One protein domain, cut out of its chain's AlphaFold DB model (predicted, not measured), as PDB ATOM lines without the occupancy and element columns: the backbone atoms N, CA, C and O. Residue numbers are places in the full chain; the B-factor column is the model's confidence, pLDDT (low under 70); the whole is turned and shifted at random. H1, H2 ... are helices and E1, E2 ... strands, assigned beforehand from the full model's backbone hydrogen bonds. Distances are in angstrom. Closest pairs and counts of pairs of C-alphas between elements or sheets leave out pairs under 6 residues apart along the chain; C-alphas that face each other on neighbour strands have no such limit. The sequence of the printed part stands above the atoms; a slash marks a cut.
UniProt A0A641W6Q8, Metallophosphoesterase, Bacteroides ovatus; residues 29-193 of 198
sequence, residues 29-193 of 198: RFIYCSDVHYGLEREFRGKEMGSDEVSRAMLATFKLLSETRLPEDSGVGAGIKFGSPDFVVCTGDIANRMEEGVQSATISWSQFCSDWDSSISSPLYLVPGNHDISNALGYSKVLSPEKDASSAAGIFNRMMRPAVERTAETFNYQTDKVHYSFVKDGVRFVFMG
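What this domain is: This is residues 29 to 193 of the 198 residues of the protein "Metallophosphoesterase" of Bacteroides ovatus (UniProt A0A641W6Q8). A small sheet of three parallel strands, E1, E4 and E5, has three helices in an arc round one side of it, H1 toward E1, H3 toward E5 and H2 between H1 and H3. Two strand hairpins lie at opposite ends of the body, E2 and E3 by the first residues of H1, E6 and E7 by E5 and H3, and long loops join many of the parts. The printed part has 165 residues, with three named helices and seven named strands in the order E1 E2 E3 H1 E4 H2 E5 H3 E6 E7; the class is mixed, helices and strands, with under half of the residues in named elements. The whole is compact, with a radius of gyration of the C-alphas of 17.0 A and spans of 49 by 42 by 29 A.

Where its parts are: E1, residues 30 to 33, begins at C-alpha 30, (7.124, -65.034, -100.037). E2, residues 41 to 44, and E3, residues 47 to 50, come next. H1, residues 51 to 65, is 21.0 A long and begins at C-alpha 51, (15.727, -78.431, -84.408). E4 is residues 87 to 90, H2 residues 105 to 117, 17.2 A long, and E5 residues 124 to 126. H3, residues 150 to 160, is 15.1 A long. E6, residues 179 to 184, is 16.9 A long; E7, residues 187 to 192, is 16.2 A long and ends at C-alpha 192, (19.393, -74.520, -108.693).

How they stand to each other: In the sheet E1 E4 E5, E4 is the inner strand. E1 and E4 are parallel at 12 degrees, with N 89 and O 31 2.8 A apart, within hydrogen-bond range. E4 and E5 are parallel at 28 degrees, with N 125 and O 88 at 2.8 A. E4, H2 and E5 form a strand-helix-strand unit, two parallel neighbour strands with a helix between, and its crossover is right-handed. H3 is on the sheet but only grazes it with residues 152 to 159; the C-alphas of Leu 126 and Ile 155, the closest of E5 and H3, are 6.0 A apart. H2 touches H3 with residues 105 to 109 alone, closest at the C-alphas of Thr 106 and Ser 150, 5.0 A, at a steep tilt of 46 degrees, the same way. H2 touches H1 with residues 111 to 116 alone, closest at the C-alphas of Arg 56 and Asp 115, 6.6 A, at a shallow tilt of 22 degrees, the same way. The hairpin E2 and E3 has N 42 and O 49 at 2.8 A; the hairpin E6 and E7 has N 191 and O 180 at 2.8 A. Every O i to N i+4 pair is within hydrogen-bond range in H2 and H3, and 10 of 11 are in H1.

The domain as a whole: The C-alphas farthest apart, those of Glu 72 and Glu 169, are 50.4 A apart. The printed part has no cut. The links H1 to E4, E4 to H2, E5 to H3 and H3 to E6 are long. The mean pLDDT of the printed part is 91.7, and residues 135 to 140 are under 70.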
ATOM      1  N   ARG A  29       4.724 -61.631-102.231       91.69
ATOM      2  CA  ARG A  29       5.058 -61.969-100.843       91.69
ATOM      3  C   ARG A  29       5.505 -63.407-100.777       91.69
ATOM      4  O   ARG A  29       4.744 -64.297-101.120       91.69
ATOM      5  N   PHE A  30       6.700 -63.667-100.286       94.50
ATOM      6  CA  PHE A  30       7.124 -65.034-100.037       94.50
ATOM      7  C   PHE A  30       7.931 -65.109 -98.757       94.50
ATOM      8  O   PHE A  30       8.492 -64.116 -98.295       94.50
ATOM      9  N   ILE A  31       7.945 -66.299 -98.179       95.44
ATOM     10  CA  ILE A  31       8.760 -66.610 -97.014       95.44
ATOM     11  C   ILE A  31       9.985 -67.362 -97.511       95.44
ATOM     12  O   ILE A  31       9.861 -68.245 -98.357       95.44
ATOM     13  N   TYR A  32      11.151 -67.015 -96.984       95.69
ATOM     14  CA  TYR A  32      12.403 -67.700 -97.260       95.69
ATOM     15  C   TYR A  32      12.994 -68.221 -95.956       95.69
ATOM     16  O   TYR A  32      13.081 -67.480 -94.976       95.69
ATOM     17  N   CYS A  33      13.435 -69.472 -95.960       96.12
ATOM     18  CA  CYS A  33      14.253 -70.036 -94.899       96.12
ATOM     19  C   CYS A  33      15.244 -71.068 -95.454       96.12
ATOM     20  O   CYS A  33      15.220 -71.444 -96.629       96.12
ATOM     21  N   SER A  34      16.125 -71.533 -94.582       94.88
ATOM     22  CA  SER A  34      17.152 -72.527 -94.873       94.88
ATOM     23  C   SER A  34      17.593 -73.172 -93.562       94.88
ATOM     24  O   SER A  34      17.194 -72.704 -92.490       94.88
ATOM     25  N   ASP A  35      18.409 -74.218 -93.643       94.31
ATOM     26  CA  ASP A  35      19.183 -74.735 -92.516       94.31
ATOM     27  C   ASP A  35      18.314 -75.231 -91.355       94.31
ATOM     28  O   ASP A  35      18.663 -75.038 -90.183       94.31
ATOM     29  N   VAL A  36      17.197 -75.894 -91.664       95.00
ATOM     30  CA  VAL A  36      16.283 -76.427 -90.640       95.00
ATOM     31  C   VAL A  36      16.898 -77.598 -89.867       95.00
ATOM     32  O   VAL A  36      16.619 -77.734 -88.681       95.00
ATOM     33  N   HIS A  37      17.784 -78.375 -90.504       94.69
ATOM     34  CA  HIS A  37      18.672 -79.367 -89.894       94.69
ATOM     35  C   HIS A  37      18.013 -80.282 -88.852       94.69
ATOM     36  O   HIS A  37      18.498 -80.403 -87.725       94.69
ATOM     37  N   TYR A  38      16.927 -80.955 -89.222       95.56
ATOM     38  CA  TYR A  38      16.270 -81.924 -88.348       95.56
ATOM     39  C   TYR A  38      17.276 -82.941 -87.787       95.56
ATOM     40  O   TYR A  38      17.975 -83.610 -88.557       95.56
ATOM     41  N   GLY A  39      17.312 -83.051 -86.457       92.44
ATOM     42  CA  GLY A  39      18.254 -83.873 -85.690       92.44
ATOM     43  C   GLY A  39      19.357 -83.083 -84.974       92.44
ATOM     44  O   GLY A  39      20.094 -83.664 -84.191       92.44
ATOM     45  N   LEU A  40      19.490 -81.773 -85.215       92.81
ATOM     46  CA  LEU A  40      20.358 -80.903 -84.411       92.81
ATOM     47  C   LEU A  40      19.700 -80.478 -83.098       92.81
ATOM     48  O   LEU A  40      18.501 -80.209 -83.089       92.81
ATOM     49  N   GLU A  41      20.510 -80.290 -82.061       93.69
ATOM     50  CA  GLU A  41      20.174 -79.475 -80.887       93.69
ATOM     51  C   GLU A  41      20.640 -78.029 -81.116       93.69
ATOM     52  O   GLU A  41      21.670 -77.789 -81.756       93.69
ATOM     53  N   ARG A  42      19.858 -77.054 -80.649       89.69
ATOM     54  CA  ARG A  42      20.162 -75.624 -80.766       89.69
ATOM     55  C   ARG A  42      19.727 -74.872 -79.521       89.69
ATOM     56  O   ARG A  42      18.641 -75.114 -78.991       89.69
ATOM     57  N   GLU A  43      20.484 -73.837 -79.167       95.00
ATOM     58  CA  GLU A  43      19.986 -72.833 -78.239       95.00
ATOM     59  C   GLU A  43      18.784 -72.108 -78.870       95.00
ATOM     60  O   GLU A  43      18.889 -71.403 -79.877       95.00
ATOM     61  N   PHE A  44      17.616 -72.265 -78.259       95.75
ATOM     62  CA  PHE A  44      16.389 -71.605 -78.657       95.75
ATOM     63  C   PHE A  44      15.670 -71.053 -77.428       95.75
ATOM     64  O   PHE A  44      15.209 -71.787 -76.556       95.75
ATOM     65  N   ARG A  45      15.554 -69.719 -77.365       95.19
ATOM     66  CA  ARG A  45      14.910 -68.993 -76.250       95.19
ATOM     67  C   ARG A  45      15.552 -69.304 -74.885       95.19
ATOM     68  O   ARG A  45      14.847 -69.425 -73.882       95.19
ATOM     69  N   GLY A  46      16.882 -69.414 -74.855       95.94
ATOM     70  CA  GLY A  46      17.669 -69.653 -73.641       95.94
ATOM     71  C   GLY A  46      17.627 -71.094 -73.122       95.94
ATOM     72  O   GLY A  46      17.890 -71.318 -71.941       95.94
ATOM     73  N   LYS A  47      17.246 -72.061 -73.966       96.19
ATOM     74  CA  LYS A  47      17.262 -73.500 -73.667       96.19
ATOM     75  C   LYS A  47      17.822 -74.271 -74.856       96.19
ATOM     76  O   LYS A  47      17.595 -73.859 -75.987       96.19
ATOM     77  N   GLU A  48      18.488 -75.388 -74.597       96.25
ATOM     78  CA  GLU A  48      18.825 -76.367 -75.636       96.25
ATOM     79  C   GLU A  48      17.559 -77.107 -76.063       96.25
ATOM     80  O   GLU A  48      16.840 -77.635 -75.210       96.25
ATOM     81  N   MET A  49      17.269 -77.082 -77.362       96.00
ATOM     82  CA  MET A  49      16.064 -77.652 -77.952       96.00
ATOM     83  C   MET A  49      16.373 -78.321 -79.292       96.00
ATOM     84  O   MET A  49      17.174 -77.816 -80.085       96.00
ATOM     85  N   GLY A  50      15.615 -79.369 -79.605       95.25
ATOM     86  CA  GLY A  50      15.642 -80.007 -80.911       95.25
ATOM     87  C   GLY A  50      15.243 -79.045 -82.033       95.25
ATOM     88  O   GLY A  50      14.281 -78.274 -81.947       95.25
ATOM     89  N   SER A  51      15.980 -79.114 -83.131       94.81
ATOM     90  CA  SER A  51      15.727 -78.431 -84.408       94.81
ATOM     91  C   SER A  51      14.315 -78.651 -84.953       94.81
ATOM     92  O   SER A  51      13.779 -77.775 -85.632       94.81
ATOM     93  N   ASP A  52      13.682 -79.779 -84.640       95.38
ATOM     94  CA  ASP A  52      12.294 -80.062 -84.983       95.38
ATOM     95  C   ASP A  52      11.326 -79.160 -84.197       95.38
ATOM     96  O   ASP A  52      10.378 -78.615 -84.763       95.38
ATOM     97  N   GLU A  53      11.590 -78.906 -82.914       96.88
ATOM     98  CA  GLU A  53      10.821 -77.943 -82.125       96.88
ATOM     99  C   GLU A  53      11.041 -76.506 -82.602       96.88
ATOM    100  O   GLU A  53      10.073 -75.753 -82.760       96.88
ATOM    101  N   VAL A  54      12.288 -76.138 -82.911       96.31
ATOM    102  CA  VAL A  54      12.603 -74.834 -83.517       96.31
ATOM    103  C   VAL A  54      11.864 -74.669 -84.850       96.31
ATOM    104  O   VAL A  54      11.243 -73.630 -85.091       96.31
ATOM    105  N   SER A  55      11.854 -75.709 -85.688       96.12
ATOM    106  CA  SER A  55      11.164 -75.720 -86.982       96.12
ATOM    107  C   SER A  55       9.652 -75.583 -86.824       96.12
ATOM    108  O   SER A  55       9.041 -74.742 -87.485       96.12
ATOM    109  N   ARG A  56       9.028 -76.322 -85.897       97.19
ATOM    110  CA  ARG A  56       7.591 -76.177 -85.602       97.19
ATOM    111  C   ARG A  56       7.249 -74.790 -85.062       97.19
ATOM    112  O   ARG A  56       6.215 -74.234 -85.438       97.19
ATOM    113  N   ALA A  57       8.107 -74.199 -84.231       96.75
ATOM    114  CA  ALA A  57       7.923 -72.832 -83.751       96.75
ATOM    115  C   ALA A  57       8.011 -71.807 -84.897       96.75
ATOM    116  O   ALA A  57       7.169 -70.911 -84.975       96.75
ATOM    117  N   MET A  58       8.968 -71.967 -85.817       96.44
ATOM    118  CA  MET A  58       9.082 -71.146 -87.027       96.44
ATOM    119  C   MET A  58       7.838 -71.277 -87.921       96.44
ATOM    120  O   MET A  58       7.248 -70.270 -88.316       96.44
ATOM    121  N   LEU A  59       7.384 -72.503 -88.192       96.62
ATOM    122  CA  LEU A  59       6.174 -72.770 -88.977       96.62
ATOM    123  C   LEU A  59       4.916 -72.186 -88.319       96.62
ATOM    124  O   LEU A  59       4.031 -71.679 -89.010       96.62
ATOM    125  N   ALA A  60       4.832 -72.204 -86.986       95.50
ATOM    126  CA  ALA A  60       3.762 -71.530 -86.259       95.50
ATOM    127  C   ALA A  60       3.790 -70.012 -86.500       95.50
ATOM    128  O   ALA A  60       2.736 -69.415 -86.706       95.50
ATOM    129  N   THR A  61       4.972 -69.388 -86.559       93.75
ATOM    130  CA  THR A  61       5.103 -67.973 -86.932       93.75
ATOM    131  C   THR A  61       4.666 -67.714 -88.373       93.75
ATOM    132  O   THR A  61       3.979 -66.723 -88.615       93.75
ATOM    133  N   PHE A  62       4.968 -68.608 -89.322       94.56
ATOM    134  CA  PHE A  62       4.532 -68.441 -90.717       94.56
ATOM    135  C   PHE A  62       3.007 -68.332 -90.833       94.56
ATOM    136  O   PHE A  62       2.506 -67.494 -91.582       94.56
ATOM    137  N   LYS A  63       2.264 -69.102 -90.028       91.56
ATOM    138  CA  LYS A  63       0.790 -69.053 -89.972       91.56
ATOM    139  C   LYS A  63       0.249 -67.714 -89.460       91.56
ATOM    140  O   LYS A  63      -0.876 -67.352 -89.785       91.56
ATOM    141  N   LEU A  64       1.035 -66.976 -88.675       92.38
ATOM    142  CA  LEU A  64       0.650 -65.673 -88.127       92.38
ATOM    143  C   LEU A  64       0.990 -64.512 -89.067       92.38
ATOM    144  O   LEU A  64       0.429 -63.423 -88.918       92.38
ATOM    145  N   LEU A  65       1.889 -64.714 -90.036       90.19
ATOM    146  CA  LEU A  65       2.362 -63.642 -90.911       90.19
ATOM    147  C   LEU A  65       1.230 -62.989 -91.699       90.19
ATOM    148  O   LEU A  65       1.243 -61.772 -91.857       90.19
ATOM    149  N   SER A  66       0.206 -63.742 -92.114       89.62
ATOM    150  CA  SER A  66      -0.914 -63.151 -92.853       89.62
ATOM    151  C   SER A  66      -1.592 -62.017 -92.096       89.62
ATOM    152  O   SER A  66      -2.013 -61.049 -92.722       89.62
ATOM    153  N   GLU A  67      -1.625 -62.108 -90.764       91.25
ATOM    154  CA  GLU A  67      -2.250 -61.140 -89.869       91.25
ATOM    155  C   GLU A  67      -1.266 -60.153 -89.224       91.25
ATOM    156  O   GLU A  67      -1.682 -59.187 -88.586       91.25
ATOM    157  N   THR A  68       0.036 -60.353 -89.421       93.12
ATOM    158  CA  THR A  68       1.080 -59.586 -88.741       93.12
ATOM    159  C   THR A  68       1.301 -58.233 -89.414       93.12
ATOM    160  O   THR A  68       1.467 -58.149 -90.632       93.12
ATOM    161  N   ARG A  69       1.337 -57.158 -88.617       94.94
ATOM    162  CA  ARG A  69       1.827 -55.849 -89.065       94.94
ATOM    163  C   ARG A  69       3.351 -55.857 -89.024       94.94
ATOM    164  O   ARG A  69       3.925 -56.178 -87.986       94.94
ATOM    165  N   LEU A  70       3.984 -55.523 -90.145       92.56
ATOM    166  CA  LEU A  70       5.436 -55.408 -90.214       92.56
ATOM    167  C   LEU A  70       5.928 -54.266 -89.305       92.56
ATOM    168  O   LEU A  70       5.191 -53.288 -89.129       92.56
ATOM    169  N   PRO A  71       7.142 -54.371 -88.731       94.56
ATOM    170  CA  PRO A  71       7.702 -53.332 -87.871       94.56
ATOM    171  C   PRO A  71       7.711 -51.951 -88.540       94.56
ATOM    172  O   PRO A  71       7.805 -51.832 -89.760       94.56
ATOM    173  N   GLU A  72       7.624 -50.889 -87.739       95.88
ATOM    174  CA  GLU A  72       7.808 -49.511 -88.215       95.88
ATOM    175  C   GLU A  72       9.307 -49.168 -88.276       95.88
ATOM    176  O   GLU A  72       9.802 -48.304 -87.559       95.88
ATOM    177  N   ASP A  73      10.053 -49.894 -89.113       94.69
ATOM    178  CA  ASP A  73      11.522 -49.850 -89.190       94.69
ATOM    179  C   ASP A  73      12.059 -49.177 -90.467       94.69
ATOM    180  O   ASP A  73      13.234 -49.299 -90.804       94.69
ATOM    181  N   SER A  74      11.202 -48.431 -91.175       92.81
ATOM    182  CA  SER A  74      11.490 -47.819 -92.487       92.81
ATOM    183  C   SER A  74      11.829 -48.815 -93.612       92.81
ATOM    184  O   SER A  74      12.203 -48.387 -94.705       92.81
ATOM    185  N   GLY A  75      11.678 -50.124 -93.384       89.88
ATOM    186  CA  GLY A  75      11.798 -51.155 -94.408       89.88
ATOM    187  C   GLY A  75      10.644 -51.152 -95.419       89.88
ATOM    188  O   GLY A  75       9.630 -50.462 -95.273       89.88
ATOM    189  N   VAL A  76      10.780 -51.959 -96.476       84.69
ATOM    190  CA  VAL A  76       9.719 -52.127 -97.483       84.69
ATOM    191  C   VAL A  76       8.479 -52.726 -96.822       84.69
ATOM    192  O   VAL A  76       8.527 -53.815 -96.259       84.69
ATOM    193  N   GLY A  77       7.354 -52.016 -96.913       87.12
ATOM    194  CA  GLY A  77       6.107 -52.433 -96.275       87.12
ATOM    195  C   GLY A  77       6.050 -52.174 -94.766       87.12
ATOM    196  O   GLY A  77       5.147 -52.702 -94.119       87.12
ATOM    197  N   ALA A  78       6.962 -51.371 -94.202       93.56
ATOM    198  CA  ALA A  78       6.945 -50.991 -92.790       93.56
ATOM    199  C   ALA A  78       5.567 -50.471 -92.354       93.56
ATOM    200  O   ALA A  78       4.920 -49.688 -93.055       93.56
ATOM    201  N   GLY A  79       5.089 -50.950 -91.206       93.44
ATOM    202  CA  GLY A  79       3.762 -50.624 -90.688       93.44
ATOM    203  C   GLY A  79       2.592 -51.200 -91.498       93.44
ATOM    204  O   GLY A  79       1.449 -51.028 -91.084       93.44
ATOM    205  N   ILE A  80       2.810 -51.905 -92.613       92.06
ATOM    206  CA  ILE A  80       1.748 -52.549 -93.402       92.06
ATOM    207  C   ILE A  80       1.548 -53.987 -92.912       92.06
ATOM    208  O   ILE A  80       2.471 -54.664 -92.461       92.06
ATOM    209  N   LYS A  81       0.306 -54.471 -92.981       93.12
ATOM    210  CA  LYS A  81      -0.020 -55.883 -92.756       93.12
ATOM    211  C   LYS A  81       0.655 -56.741 -93.832       93.12
ATOM    212  O   LYS A  81       0.448 -56.484 -95.019       93.12
ATOM    213  N   PHE A  82       1.428 -57.752 -93.434       91.00
ATOM    214  CA  PHE A  82       2.179 -58.579 -94.378       91.00
ATOM    215  C   PHE A  82       1.241 -59.283 -95.362       91.00
ATOM    216  O   PHE A  82       1.428 -59.111 -96.556       91.00
ATOM    217  N   GLY A  83       0.173 -59.954 -94.914       90.50
ATOM    218  CA  GLY A  83      -0.787 -60.628 -95.804       90.50
ATOM    219  C   GLY A  83      -0.368 -62.052 -96.191       90.50
ATOM    220  O   GLY A  83       0.657 -62.556 -95.751       90.50
ATOM    221  N   SER A  84      -1.191 -62.763 -96.963       91.62
ATOM    222  CA  SER A  84      -0.895 -64.173 -97.270       91.62
ATOM    223  C   SER A  84       0.336 -64.303 -98.182       91.62
ATOM    224  O   SER A  84       0.400 -63.585 -99.185       91.62
ATOM    225  N   PRO A  85       1.292 -65.204 -97.879       93.75
ATOM    226  CA  PRO A  85       2.420 -65.456 -98.763       93.75
ATOM    227  C   PRO A  85       1.951 -66.172-100.033       93.75
ATOM    228  O   PRO A  85       1.211 -67.156 -99.987       93.75
ATOM    229  N   ASP A  86       2.432 -65.699-101.174       95.25
ATOM    230  CA  ASP A  86       2.257 -66.320-102.479       95.25
ATOM    231  C   ASP A  86       2.913 -67.701-102.572       95.25
ATOM    232  O   ASP A  86       2.421 -68.560-103.301       95.25
ATOM    233  N   PHE A  87       4.036 -67.894-101.882       96.56
ATOM    234  CA  PHE A  87       4.757 -69.159-101.778       96.56
ATOM    235  C   PHE A  87       5.768 -69.121-100.625       96.56
ATOM    236  O   PHE A  87       6.058 -68.068-100.052       96.56
ATOM    237  N   VAL A  88       6.309 -70.287-100.293       97.06
ATOM    238  CA  VAL A  88       7.384 -70.480 -99.317       97.06
ATOM    239  C   VAL A  88       8.575 -71.114-100.023       97.06
ATOM    240  O   VAL A  88       8.408 -71.956-100.903       97.06
ATOM    241  N   VAL A  89       9.779 -70.703 -99.645       97.44
ATOM    242  CA  VAL A  89      11.044 -71.238-100.139       97.44
ATOM    243  C   VAL A  89      11.844 -71.790 -98.963       97.44
ATOM    244  O   VAL A  89      12.083 -71.067 -97.998       97.44
ATOM    245  N   CYS A  90      12.293 -73.041 -99.068       97.06
ATOM    246  CA  CYS A  90      13.295 -73.625 -98.180       97.06
ATOM    247  C   CYS A  90      14.512 -74.062 -99.010       97.06
ATOM    248  O   CYS A  90      14.399 -74.919 -99.883       97.06
ATOM    249  N   THR A  91      15.673 -73.452 -98.763       93.56
ATOM    250  CA  THR A  91      16.901 -73.677 -99.563       93.56
ATOM    251  C   THR A  91      17.813 -74.789 -99.050       93.56
ATOM    252  O   THR A  91      18.998 -74.819 -99.363       93.56
ATOM    253  N   GLY A  92      17.222 -75.764 -98.362       90.00
ATOM    254  CA  GLY A  92      17.890 -77.015 -98.040       90.00
ATOM    255  C   GLY A  92      18.533 -77.016 -96.669       90.00
ATOM    256  O   GLY A  92      18.129 -76.266 -95.776       90.00
ATOM    257  N   ASP A  93      19.461 -77.952 -96.509       93.25
ATOM    258  CA  ASP A  93      19.977 -78.406 -95.224       93.25
ATOM    259  C   ASP A  93      18.833 -78.815 -94.303       93.25
ATOM    260  O   ASP A  93      18.671 -78.356 -93.170       93.25
ATOM    261  N   ILE A  94      17.980 -79.684 -94.857       95.88
ATOM    262  CA  ILE A  94      16.857 -80.272 -94.136       95.88
ATOM    263  C   ILE A  94      17.357 -81.351 -93.185       95.88
ATOM    264  O   ILE A  94      16.914 -81.418 -92.038       95.88
ATOM    265  N   ALA A  95      18.277 -82.193 -93.648       94.19
ATOM    266  CA  ALA A  95      18.886 -83.225 -92.822       94.19
ATOM    267  C   ALA A  95      20.039 -82.691 -91.956       94.19
ATOM    268  O   ALA A  95      20.711 -81.739 -92.331       94.19
ATOM    269  N   ASN A  96      20.323 -83.342 -90.823       90.00
ATOM    270  CA  ASN A  96      21.582 -83.167 -90.095       90.00
ATOM    271  C   ASN A  96      22.450 -84.426 -90.203       90.00
ATOM    272  O   ASN A  96      22.356 -85.323 -89.369       90.00
ATOM    273  N   ARG A  97      23.331 -84.486 -91.204       86.06
ATOM    274  CA  ARG A  97      24.199 -85.660 -91.422       86.06
ATOM    275  C   ARG A  97      25.679 -85.453 -91.149       86.06
ATOM    276  O   ARG A  97      26.486 -86.337 -91.427       86.06
ATOM    277  N   MET A  98      26.035 -84.266 -90.681       81.81
ATOM    278  CA  MET A  98      27.426 -83.821 -90.626       81.81
ATOM    279  C   MET A  98      27.773 -83.126 -89.310       81.81
ATOM    280  O   MET A  98      28.956 -82.962 -89.024       81.81
ATOM    281  N   GLU A  99      26.784 -82.707 -88.519       84.62
ATOM    282  CA  GLU A  99      27.017 -82.099 -87.210       84.62
ATOM    283  C   GLU A  99      26.770 -83.093 -86.076       84.62
ATOM    284  O   GLU A  99      26.181 -84.158 -86.268       84.62
ATOM    285  N   GLU A 100      27.225 -82.730 -84.878       82.25
ATOM    286  CA  GLU A 100      26.969 -83.491 -83.656       82.25
ATOM    287  C   GLU A 100      25.468 -83.801 -83.495       82.25
ATOM    288  O   GLU A 100      24.611 -82.991 -83.846       82.25
ATOM    289  N   GLY A 101      25.144 -85.011 -83.028       80.69
ATOM    290  CA  GLY A 101      23.757 -85.494 -82.999       80.69
ATOM    291  C   GLY A 101      23.239 -86.027 -84.343       80.69
ATOM    292  O   GLY A 101      22.033 -86.048 -84.557       80.69
ATOM    293  N   VAL A 102      24.137 -86.451 -85.245       85.69
ATOM    294  CA  VAL A 102      23.829 -86.979 -86.588       85.69
ATOM    295  C   VAL A 102      22.536 -87.806 -86.643       85.69
ATOM    296  O   VAL A 102      22.395 -88.826 -85.966       85.69
ATOM    297  N   GLN A 103      21.640 -87.407 -87.544       90.75
ATOM    298  CA  GLN A 103      20.390 -88.085 -87.855       90.75
ATOM    299  C   GLN A 103      20.359 -88.465 -89.340       90.75
ATOM    300  O   GLN A 103      20.808 -87.712 -90.203       90.75
ATOM    301  N   SER A 104      19.809 -89.637 -89.672       92.00
ATOM    302  CA  SER A 104      19.695 -90.048 -91.075       92.00
ATOM    303  C   SER A 104      18.790 -89.092 -91.864       92.00
ATOM    304  O   SER A 104      17.782 -88.596 -91.349       92.00
ATOM    305  N   ALA A 105      19.111 -88.866 -93.142       94.44
ATOM    306  CA  ALA A 105      18.287 -88.020 -94.006       94.44
ATOM    307  C   ALA A 105      16.883 -88.605 -94.190       94.44
ATOM    308  O   ALA A 105      15.939 -87.855 -94.396       94.44
ATOM    309  N   THR A 106      16.724 -89.921 -94.058       95.31
ATOM    310  CA  THR A 106      15.423 -90.597 -94.045       95.31
ATOM    311  C   THR A 106      14.538 -90.116 -92.893       95.31
ATOM    312  O   THR A 106      13.383 -89.752 -93.120       95.31
ATOM    313  N   ILE A 107      15.068 -90.068 -91.665       95.88
ATOM    314  CA  ILE A 107      14.307 -89.600 -90.497       95.88
ATOM    315  C   ILE A 107      14.045 -88.096 -90.617       95.88
ATOM    316  O   ILE A 107      12.896 -87.672 -90.483       95.88
ATOM    317  N   SER A 108      15.070 -87.305 -90.949       96.44
ATOM    318  CA  SER A 108      14.932 -85.853 -91.122       96.44
ATOM    319  C   SER A 108      13.905 -85.495 -92.196       96.44
ATOM    320  O   SER A 108      13.063 -84.628 -91.982       96.44
ATOM    321  N   TRP A 109      13.917 -86.197 -93.332       97.50
ATOM    322  CA  TRP A 109      12.954 -85.985 -94.409       97.50
ATOM    323  C   TRP A 109      11.526 -86.334 -93.983       97.50
ATOM    324  O   TRP A 109      10.593 -85.590 -94.288       97.50
ATOM    325  N   SER A 110      11.339 -87.427 -93.237       97.69
ATOM    326  CA  SER A 110      10.024 -87.794 -92.702       97.69
ATOM    327  C   SER A 110       9.487 -86.744 -91.724       97.69
ATOM    328  O   SER A 110       8.303 -86.413 -91.781       97.69
ATOM    329  N   GLN A 111      10.336 -86.219 -90.836       97.56
ATOM    330  CA  GLN A 111       9.955 -85.162 -89.896       97.56
ATOM    331  C   GLN A 111       9.615 -83.864 -90.632       97.56
ATOM    332  O   GLN A 111       8.562 -83.278 -90.377       97.56
ATOM    333  N   PHE A 112      10.443 -83.476 -91.607       97.75
ATOM    334  CA  PHE A 112      10.174 -82.337 -92.478       97.75
ATOM    335  C   PHE A 112       8.807 -82.466 -93.154       97.75
ATOM    336  O   PHE A 112       7.980 -81.572 -93.016       97.75
ATOM    337  N   CYS A 113       8.519 -83.590 -93.819       97.50
ATOM    338  CA  CYS A 113       7.223 -83.798 -94.472       97.50
ATOM    339  C   CYS A 113       6.063 -83.669 -93.472       97.50
ATOM    340  O   CYS A 113       5.113 -82.935 -93.724       97.50
ATOM    341  N   SER A 114       6.165 -84.324 -92.311       97.31
ATOM    342  CA  SER A 114       5.132 -84.282 -91.268       97.31
ATOM    343  C   SER A 114       4.823 -82.853 -90.801       97.31
ATOM    344  O   SER A 114       3.660 -82.434 -90.748       97.31
ATOM    345  N   ASP A 115       5.860 -82.084 -90.476       97.31
ATOM    346  CA  ASP A 115       5.703 -80.734 -89.938       97.31
ATOM    347  C   ASP A 115       5.250 -79.739 -91.014       97.31
ATOM    348  O   ASP A 115       4.371 -78.906 -90.766       97.31
ATOM    349  N   TRP A 116       5.833 -79.819 -92.211       96.88
ATOM    350  CA  TRP A 116       5.639 -78.840 -93.277       96.88
ATOM    351  C   TRP A 116       4.350 -79.057 -94.061       96.88
ATOM    352  O   TRP A 116       3.621 -78.087 -94.283       96.88
ATOM    353  N   ASP A 117       4.020 -80.300 -94.423       94.19
ATOM    354  CA  ASP A 117       2.835 -80.598 -95.242       94.19
ATOM    355  C   ASP A 117       1.537 -80.282 -94.488       94.19
ATOM    356  O   ASP A 117       0.533 -79.901 -95.086       94.19
ATOM    357  N   SER A 118       1.565 -80.383 -93.156       88.81
ATOM    358  CA  SER A 118       0.445 -80.002 -92.291       88.81
ATOM    359  C   SER A 118       0.396 -78.503 -91.972       88.81
ATOM    360  O   SER A 118      -0.618 -78.006 -91.470       88.81
ATOM    361  N   SER A 119       1.476 -77.759 -92.235       91.56
ATOM    362  CA  SER A 119       1.618 -76.370 -91.792       91.56
ATOM    363  C   SER A 119       1.547 -75.329 -92.897       91.56
ATOM    364  O   SER A 119       1.164 -74.195 -92.602       91.56
ATOM    365  N   ILE A 120       1.900 -75.685 -94.130       91.25
ATOM    366  CA  ILE A 120       1.993 -74.749 -95.250       91.25
ATOM    367  C   ILE A 120       0.915 -75.065 -96.286       91.25
ATOM    368  O   ILE A 120       0.885 -76.146 -96.861       91.25
ATOM    369  N   SER A 121       0.036 -74.094 -96.544       89.56
ATOM    370  CA  SER A 121      -0.996 -74.180 -97.588       89.56
ATOM    371  C   SER A 121      -0.584 -73.524 -98.910       89.56
ATOM    372  O   SER A 121      -1.156 -73.835 -99.954       89.56
ATOM    373  N   SER A 122       0.397 -72.618 -98.881       93.50
ATOM    374  CA  SER A 122       0.967 -71.999-100.083       93.50
ATOM    375  C   SER A 122       1.930 -72.961-100.798       93.50
ATOM    376  O   SER A 122       2.471 -73.869-100.168       93.50
ATOM    377  N   PRO A 123       2.206 -72.771-102.101       95.81
ATOM    378  CA  PRO A 123       3.245 -73.527-102.795       95.81
ATOM    379  C   PRO A 123       4.580 -73.496-102.038       95.81
ATOM    380  O   PRO A 123       5.033 -72.423-101.636       95.81
ATOM    381  N   LEU A 124       5.202 -74.661-101.866       96.56
ATOM    382  CA  LEU A 124       6.513 -74.825-101.238       96.56
ATOM    383  C   LEU A 124       7.552 -75.165-102.308       96.56
ATOM    384  O   LEU A 124       7.405 -76.157-103.023       96.56
ATOM    385  N   TYR A 125       8.600 -74.353-102.394       97.25
ATOM    386  CA  TYR A 125       9.729 -74.556-103.292       97.25
ATOM    387  C   TYR A 125      10.982 -74.918-102.501       97.25
ATOM    388  O   TYR A 125      11.296 -74.285-101.493       97.25
ATOM    389  N   LEU A 126      11.689 -75.941-102.972       96.81
ATOM    390  CA  LEU A 126      12.804 -76.574-102.286       96.81
ATOM    391  C   LEU A 126      14.051 -76.598-103.171       96.81
ATOM    392  O   LEU A 126      13.960 -76.765-104.388       96.81
ATOM    393  N   VAL A 127      15.216 -76.481-102.547       94.38
ATOM    394  CA  VAL A 127      16.533 -76.739-103.150       94.38
ATOM    395  C   VAL A 127      17.332 -77.564-102.146       94.38
ATOM    396  O   VAL A 127      17.209 -77.288-100.958       94.38
ATOM    397  N   PRO A 128      18.104 -78.581-102.564       93.00
ATOM    398  CA  PRO A 128      18.916 -79.345-101.626       93.00
ATOM    399  C   PRO A 128      20.134 -78.541-101.157       93.00
ATOM    400  O   PRO A 128      20.812 -77.913-101.974       93.00
ATOM    401  N   GLY A 129      20.435 -78.634 -99.861       90.62
ATOM    402  CA  GLY A 129      21.673 -78.155 -99.240       90.62
ATOM    403  C   GLY A 129      22.737 -79.264 -99.152       90.62
ATOM    404  O   GLY A 129      22.496 -80.384 -99.617       90.62
ATOM    405  N   ASN A 130      23.917 -79.005 -98.571       86.94
ATOM    406  CA  ASN A 130      24.986 -80.010 -98.510       86.94
ATOM    407  C   ASN A 130      24.556 -81.162 -97.631       86.94
ATOM    408  O   ASN A 130      24.861 -82.309 -97.941       86.94
ATOM    409  N   HIS A 131      23.826 -80.885 -96.556       89.44
ATOM    410  CA  HIS A 131      23.399 -81.924 -95.638       89.44
ATOM    411  C   HIS A 131      22.370 -82.864 -96.286       89.44
ATOM    412  O   HIS A 131      22.258 -84.025 -95.878       89.44
ATOM    413  N   ASP A 132      21.701 -82.433 -97.359       91.31
ATOM    414  CA  ASP A 132      20.780 -83.254 -98.151       91.31
ATOM    415  C   ASP A 132      21.503 -84.125 -99.196       91.31
ATOM    416  O   ASP A 132      20.991 -85.173 -99.601       91.31
ATOM    417  N   ILE A 133      22.722 -83.752 -99.598       88.12
ATOM    418  CA  ILE A 133      23.520 -84.424-100.635       88.12
ATOM    419  C   ILE A 133      24.582 -85.349-100.018       88.12
ATOM    420  O   ILE A 133      25.310 -84.966 -99.113       88.12
ATOM    421  N   SER A 134      24.659 -86.608-100.479       74.31
ATOM    422  CA  SER A 134      25.569 -87.626 -99.905       74.31
ATOM    423  C   SER A 134      26.789 -87.975-100.755       74.31
ATOM    424  O   SER A 134      27.600 -88.798-100.351       74.31
ATOM    425  N   ASN A 135      26.943 -87.367-101.931       68.25
ATOM    426  CA  ASN A 135      28.038 -87.674-102.852       68.25
ATOM    427  C   ASN A 135      29.085 -86.559-102.951       68.25
ATOM    428  O   ASN A 135      29.850 -86.577-103.906       68.25
ATOM    429  N   ALA A 136      29.098 -85.598-102.024       62.59
ATOM    430  CA  ALA A 136      29.969 -84.431-102.114       62.59
ATOM    431  C   ALA A 136      31.454 -84.838-102.062       62.59
ATOM    432  O   ALA A 136      31.998 -85.129-100.992       62.59
ATOM    433  N   LEU A 137      32.120 -84.852-103.219       56.50
ATOM    434  CA  LEU A 137      33.564 -85.042-103.302       56.50
ATOM    435  C   LEU A 137      34.275 -83.808-102.723       56.50
ATOM    436  O   LEU A 137      33.941 -82.668-103.038       56.50
ATOM    437  N   GLY A 138      35.275 -84.029-101.864       56.88
ATOM    438  CA  GLY A 138      36.074 -82.950-101.265       56.88
ATOM    439  C   GLY A 138      35.507 -82.341 -99.977       56.88
ATOM    440  O   GLY A 138      36.076 -81.372 -99.474       56.88
ATOM    441  N   TYR A 139      34.436 -82.906 -99.409       63.56
ATOM    442  CA  TYR A 139      33.947 -82.500 -98.090       63.56
ATOM    443  C   TYR A 139      34.787 -83.121 -96.963       63.56
ATOM    444  O   TYR A 139      35.166 -84.289 -97.026       63.56
ATOM    445  N   SER A 140      35.106 -82.334 -95.933       66.12
ATOM    446  CA  SER A 140      36.055 -82.736 -94.884       66.12
ATOM    447  C   SER A 140      35.431 -83.553 -93.750       66.12
ATOM    448  O   SER A 140      36.158 -84.271 -93.061       66.12
ATOM    449  N   LYS A 141      34.110 -83.464 -93.538       73.44
ATOM    450  CA  LYS A 141      33.410 -84.244 -92.506       73.44
ATOM    451  C   LYS A 141      32.898 -85.561 -93.088       73.44
ATOM    452  O   LYS A 141      32.303 -85.586 -94.162       73.44
ATOM    453  N   VAL A 142      33.114 -86.651 -92.354       72.81
ATOM    454  CA  VAL A 142      32.592 -87.977 -92.711       72.81
ATOM    455  C   VAL A 142      31.073 -87.977 -92.552       72.81
ATOM    456  O   VAL A 142      30.565 -87.600 -91.498       72.81
ATOM    457  N   LEU A 143      30.358 -88.421 -93.586       76.94
ATOM    458  CA  LEU A 143      28.910 -88.610 -93.528       76.94
ATOM    459  C   LEU A 143      28.562 -89.890 -92.778       76.94
ATOM    460  O   LEU A 143      29.181 -90.933 -92.990       76.94
ATOM    461  N   SER A 144      27.528 -89.818 -91.942       75.44
ATOM    462  CA  SER A 144      26.928 -90.995 -91.324       75.44
ATOM    463  C   SER A 144      25.396 -90.929 -91.440       75.44
ATOM    464  O   SER A 144      24.804 -89.921 -91.060       75.44
ATOM    465  N   PRO A 145      24.725 -91.962 -91.983       80.38
ATOM    466  CA  PRO A 145      25.317 -93.050 -92.769       80.38
ATOM    467  C   PRO A 145      26.056 -92.514 -94.010       80.38
ATOM    468  O   PRO A 145      25.776 -91.409 -94.473       80.38
ATOM    469  N   GLU A 146      26.976 -93.313 -94.563       81.19
ATOM    470  CA  GLU A 146      27.799 -92.919 -95.723       81.19
ATOM    471  C   GLU A 146      26.941 -92.456 -96.911       81.19
ATOM    472  O   GLU A 146      27.282 -91.497 -97.600       81.19
ATOM    473  N   LYS A 147      25.795 -93.114 -97.130       84.94
ATOM    474  CA  LYS A 147      24.812 -92.744 -98.150       84.94
ATOM    475  C   LYS A 147      23.405 -92.792 -97.582       84.94
ATOM    476  O   LYS A 147      23.014 -93.766 -96.950       84.94
ATOM    477  N   ASP A 148      22.647 -91.742 -97.869       91.56
ATOM    478  CA  ASP A 148      21.204 -91.664 -97.632       91.56
ATOM    479  C   ASP A 148      20.640 -90.562 -98.536       91.56
ATOM    480  O   ASP A 148      20.807 -89.373 -98.272       91.56
ATOM    481  N   ALA A 149      20.039 -90.937 -99.660       93.56
ATOM    482  CA  ALA A 149      19.527 -89.959-100.612       93.56
ATOM    483  C   ALA A 149      18.082 -89.532-100.327       93.56
ATOM    484  O   ALA A 149      17.521 -88.805-101.138       93.56
ATOM    485  N   SER A 150      17.475 -89.930 -99.203       96.38
ATOM    486  CA  SER A 150      16.044 -89.714 -98.951       96.38
ATOM    487  C   SER A 150      15.622 -88.245 -99.031       96.38
ATOM    488  O   SER A 150      14.654 -87.936 -99.724       96.38
ATOM    489  N   SER A 151      16.370 -87.330 -98.396       96.00
ATOM    490  CA  SER A 151      16.079 -85.887 -98.476       96.00
ATOM    491  C   SER A 151      16.246 -85.361 -99.908       96.00
ATOM    492  O   SER A 151      15.321 -84.773-100.466       96.00
ATOM    493  N   ALA A 152      17.374 -85.659-100.569       95.25
ATOM    494  CA  ALA A 152      17.621 -85.237-101.953       95.25
ATOM    495  C   ALA A 152      16.565 -85.760-102.944       95.25
ATOM    496  O   ALA A 152      16.044 -84.994-103.756       95.25
ATOM    497  N   ALA A 153      16.213 -87.044-102.849       96.94
ATOM    498  CA  ALA A 153      15.193 -87.685-103.669       96.94
ATOM    499  C   ALA A 153      13.817 -87.062-103.436       96.94
ATOM    500  O   ALA A 153      13.103 -86.753-104.389       96.94
ATOM    501  N   GLY A 154      13.466 -86.815-102.173       97.75
ATOM    502  CA  GLY A 154      12.225 -86.160-101.794       97.75
ATOM    503  C   GLY A 154      12.107 -84.735-102.338       97.75
ATOM    504  O   GLY A 154      11.088 -84.387-102.940       97.75
ATOM    505  N   ILE A 155      13.166 -83.932-102.200       97.38
ATOM    506  CA  ILE A 155      13.250 -82.586-102.780       97.38
ATOM    507  C   ILE A 155      13.095 -82.657-104.305       97.38
ATOM    508  O   ILE A 155      12.264 -81.948-104.875       97.38
ATOM    509  N   PHE A 156      13.839 -83.540-104.974       97.12
ATOM    510  CA  PHE A 156      13.759 -83.716-106.424       97.12
ATOM    511  C   PHE A 156      12.363 -84.115-106.896       97.12
ATOM    512  O   PHE A 156      11.841 -83.500-107.822       97.12
ATOM    513  N   ASN A 157      11.719 -85.082-106.244       98.19
ATOM    514  CA  ASN A 157      10.376 -85.520-106.620       98.19
ATOM    515  C   ASN A 157       9.361 -84.377-106.517       98.19
ATOM    516  O   ASN A 157       8.570 -84.172-107.438       98.19
ATOM    517  N   ARG A 158       9.420 -83.583-105.438       96.25
ATOM    518  CA  ARG A 158       8.510 -82.443-105.240       96.25
ATOM    519  C   ARG A 158       8.707 -81.352-106.293       96.25
ATOM    520  O   ARG A 158       7.723 -80.796-106.786       96.25
ATOM    521  N   MET A 159       9.960 -81.062-106.638       96.75
ATOM    522  CA  MET A 159      10.318 -79.932-107.497       96.75
ATOM    523  C   MET A 159      10.279 -80.261-108.985       96.75
ATOM    524  O   MET A 159       9.794 -79.461-109.782       96.75
ATOM    525  N   MET A 160      10.769 -81.440-109.355       96.81
ATOM    526  CA  MET A 160      10.915 -81.856-110.748       96.81
ATOM    527  C   MET A 160       9.752 -82.715-111.235       96.81
ATOM    528  O   MET A 160       9.558 -82.810-112.444       96.81
ATOM    529  N   ARG A 161       8.972 -83.314-110.319       96.75
ATOM    530  CA  ARG A 161       7.814 -84.179-110.617       96.75
ATOM    531  C   ARG A 161       8.112 -85.175-111.751       96.75
ATOM    532  O   ARG A 161       7.436 -85.150-112.784       96.75
ATOM    533  N   PRO A 162       9.160 -86.008-111.605       97.38
ATOM    534  CA  PRO A 162       9.537 -86.968-112.634       97.38
ATOM    535  C   PRO A 162       8.390 -87.954-112.896       97.38
ATOM    536  O   PRO A 162       7.577 -88.226-112.017       97.38
ATOM    537  N   ALA A 163       8.357 -88.554-114.088       97.31
ATOM    538  CA  ALA A 163       7.346 -89.563-114.425       97.31
ATOM    539  C   ALA A 163       7.378 -90.791-113.492       97.31
ATOM    540  O   ALA A 163       6.360 -91.450-113.301       97.31
ATOM    541  N   VAL A 164       8.550 -91.095-112.925       97.75
ATOM    542  CA  VAL A 164       8.751 -92.126-111.904       97.75
ATOM    543  C   VAL A 164       9.503 -91.484-110.749       97.75
ATOM    544  O   VAL A 164      10.613 -90.983-110.950       97.75
ATOM    545  N   GLU A 165       8.901 -91.498-109.563       98.12
ATOM    546  CA  GLU A 165       9.519 -90.967-108.351       98.12
ATOM    547  C   GLU A 165      10.832 -91.684-108.028       98.12
ATOM    548  O   GLU A 165      10.992 -92.886-108.250       98.12
ATOM    549  N   ARG A 166      11.794 -90.920-107.512       98.19
ATOM    550  CA  ARG A 166      13.066 -91.432-107.009       98.19
ATOM    551  C   ARG A 166      12.932 -91.839-105.550       98.19
ATOM    552  O   ARG A 166      12.315 -91.141-104.752       98.19
ATOM    553  N   THR A 167      13.558 -92.949-105.207       97.12
ATOM    554  CA  THR A 167      13.766 -93.431-103.838       97.12
ATOM    555  C   THR A 167      15.207 -93.158-103.416       97.12
ATOM    556  O   THR A 167      16.032 -92.765-104.243       97.12
ATOM    557  N   ALA A 168      15.543 -93.417-102.150       93.94
ATOM    558  CA  ALA A 168      16.919 -93.301-101.675       93.94
ATOM    559  C   ALA A 168      17.902 -94.183-102.475       93.94
ATOM    560  O   ALA A 168      19.053 -93.811-102.674       93.94
ATOM    561  N   GLU A 169      17.442 -95.335-102.966       94.62
ATOM    562  CA  GLU A 169      18.239 -96.312-103.713       94.62
ATOM    563  C   GLU A 169      18.356 -95.978-105.205       94.62
ATOM    564  O   GLU A 169      19.318 -96.381-105.855       94.62
ATOM    565  N   THR A 170      17.363 -95.285-105.764       96.56
ATOM    566  CA  THR A 170      17.274 -95.011-107.211       96.56
ATOM    567  C   THR A 170      17.686 -93.593-107.583       96.56
ATOM    568  O   THR A 170      17.846 -93.303-108.769       96.56
ATOM    569  N   PHE A 171      17.869 -92.715-106.596       94.88
ATOM    570  CA  PHE A 171      18.326 -91.352-106.813       94.88
ATOM    571  C   PHE A 171      19.762 -91.323-107.337       94.88
ATOM    572  O   PHE A 171      20.687 -91.851-106.716       94.88
ATOM    573  N   ASN A 172      19.958 -90.660-108.471       92.00
ATOM    574  CA  ASN A 172      21.261 -90.497-109.088       92.00
ATOM    575  C   ASN A 172      21.716 -89.041-109.001       92.00
ATOM    576  O   ASN A 172      21.287 -88.192-109.780       92.00
ATOM    577  N   TYR A 173      22.680 -88.777-108.119       87.31
ATOM    578  CA  TYR A 173      23.255 -87.448-107.926       87.31
ATOM    579  C   TYR A 173      23.849 -86.813-109.189       87.31
ATOM    580  O   TYR A 173      23.956 -85.594-109.232       87.31
ATOM    581  N   GLN A 174      24.219 -87.589-110.214       86.06
ATOM    582  CA  GLN A 174      24.753 -87.067-111.478       86.06
ATOM    583  C   GLN A 174      23.671 -86.616-112.462       86.06
ATOM    584  O   GLN A 174      23.960 -85.790-113.325       86.06
ATOM    585  N   THR A 175      22.440 -87.119-112.355       91.38
ATOM    586  CA  THR A 175      21.383 -86.856-113.351       91.38
ATOM    587  C   THR A 175      20.106 -86.273-112.761       91.38
ATOM    588  O   THR A 175      19.422 -85.508-113.436       91.38
ATOM    589  N   ASP A 176      19.775 -86.596-111.514       93.38
ATOM    590  CA  ASP A 176      18.568 -86.126-110.837       93.38
ATOM    591  C   ASP A 176      18.828 -84.751-110.192       93.38
ATOM    592  O   ASP A 176      18.944 -84.598-108.976       93.38
ATOM    593  N   LYS A 177      18.976 -83.724-111.039       91.38
ATOM    594  CA  LYS A 177      19.263 -82.347-110.612       91.38
ATOM    595  C   LYS A 177      17.993 -81.560-110.331       91.38
ATOM    596  O   LYS A 177      17.033 -81.594-111.102       91.38
ATOM    597  N   VAL A 178      18.020 -80.780-109.256       92.69
ATOM    598  CA  VAL A 178      16.939 -79.854-108.904       92.69
ATOM    599  C   VAL A 178      17.187 -78.527-109.610       92.69
ATOM    600  O   VAL A 178      17.827 -77.631-109.061       92.69
ATOM    601  N   HIS A 179      16.705 -78.431-110.849       93.56
ATOM    602  CA  HIS A 179      16.751 -77.227-111.679       93.56
ATOM    603  C   HIS A 179      15.329 -76.828-112.063       93.56
ATOM    604  O   HIS A 179      14.752 -77.362-113.009       93.56
ATOM    605  N   TYR A 180      14.755 -75.883-111.328       94.38
ATOM    606  CA  TYR A 180      13.371 -75.465-111.517       94.38
ATOM    607  C   TYR A 180      13.286 -73.951-111.675       94.38
ATOM    608  O   TYR A 180      14.021 -73.197-111.041       94.38
ATOM    609  N   SER A 181      12.376 -73.478-112.523       96.31
ATOM    610  CA  SER A 181      12.087 -72.051-112.616       96.31
ATOM    611  C   SER A 181      10.614 -71.808-112.873       96.31
ATOM    612  O   SER A 181       9.948 -72.600-113.537       96.31
ATOM    613  N   PHE A 182      10.121 -70.676-112.388       95.06
ATOM    614  CA  PHE A 182       8.784 -70.191-112.702       95.06
ATOM    615  C   PHE A 182       8.787 -68.671-112.829       95.06
ATOM    616  O   PHE A 182       9.711 -67.995-112.378       95.06
ATOM    617  N   VAL A 183       7.751 -68.132-113.466       95.00
ATOM    618  CA  VAL A 183       7.514 -66.688-113.538       95.00
ATOM    619  C   VAL A 183       6.270 -66.372-112.730       95.00
ATOM    620  O   VAL A 183       5.248 -67.040-112.884       95.00
ATOM    621  N   LYS A 184       6.351 -65.348-111.888       92.00
ATOM    622  CA  LYS A 184       5.212 -64.827-111.148       92.00
ATOM    623  C   LYS A 184       5.292 -63.313-111.088       92.00
ATOM    624  O   LYS A 184       6.327 -62.771-110.721       92.00
ATOM    625  N   ASP A 185       4.205 -62.658-111.492       89.62
ATOM    626  CA  ASP A 185       4.060 -61.198-111.456       89.62
ATOM    627  C   ASP A 185       5.249 -60.463-112.122       89.62
ATOM    628  O   ASP A 185       5.778 -59.484-111.610       89.62
ATOM    629  N   GLY A 186       5.718 -60.984-113.265       90.06
ATOM    630  CA  GLY A 186       6.839 -60.419-114.030       90.06
ATOM    631  C   GLY A 186       8.241 -60.785-113.523       90.06
ATOM    632  O   GLY A 186       9.221 -60.501-114.209       90.06
ATOM    633  N   VAL A 187       8.360 -61.467-112.380       92.88
ATOM    634  CA  VAL A 187       9.641 -61.907-111.803       92.88
ATOM    635  C   VAL A 187       9.878 -63.386-112.107       92.88
ATOM    636  O   VAL A 187       9.009 -64.226-111.868       92.88
ATOM    637  N   ARG A 188      11.063 -63.727-112.630       96.00
ATOM    638  CA  ARG A 188      11.495 -65.121-112.813       96.00
ATOM    639  C   ARG A 188      12.277 -65.592-111.593       96.00
ATOM    640  O   ARG A 188      13.339 -65.056-111.299       96.00
ATOM    641  N   PHE A 189      11.781 -66.641-110.955       96.75
ATOM    642  CA  PHE A 189      12.477 -67.355-109.893       96.75
ATOM    643  C   PHE A 189      13.197 -68.555-110.487       96.75
ATOM    644  O   PHE A 189      12.610 -69.294-111.280       96.75
ATOM    645  N   VAL A 190      14.460 -68.738-110.113       95.75
ATOM    646  CA  VAL A 190      15.299 -69.851-110.559       95.75
ATOM    647  C   VAL A 190      15.874 -70.530-109.324       95.75
ATOM    648  O   VAL A 190      16.482 -69.879-108.481       95.75
ATOM    649  N   PHE A 191      15.659 -71.835-109.232       93.81
ATOM    650  CA  PHE A 191      16.088 -72.703-108.148       93.81
ATOM    651  C   PHE A 191      17.081 -73.696-108.729       93.81
ATOM    652  O   PHE A 191      16.740 -74.445-109.649       93.81
ATOM    653  N   MET A 192      18.309 -73.665-108.222       89.94
ATOM    654  CA  MET A 192      19.393 -74.520-108.693       89.94
ATOM    655  C   MET A 192      20.064 -75.169-107.493       89.94
ATOM    656  O   MET A 192      20.513 -74.464-106.592       89.94
ATOM    657  N   GLY A 193      20.146 -76.499-107.488       82.38
ATOM    658  CA  GLY A 193      21.027 -77.209-106.565       82.38
ATOM    659  C   GLY A 193      22.477 -76.814-106.835       82.38
ATOM    660  O   GLY A 193      22.986 -77.063-107.923       82.38
TER     661      GLY A 193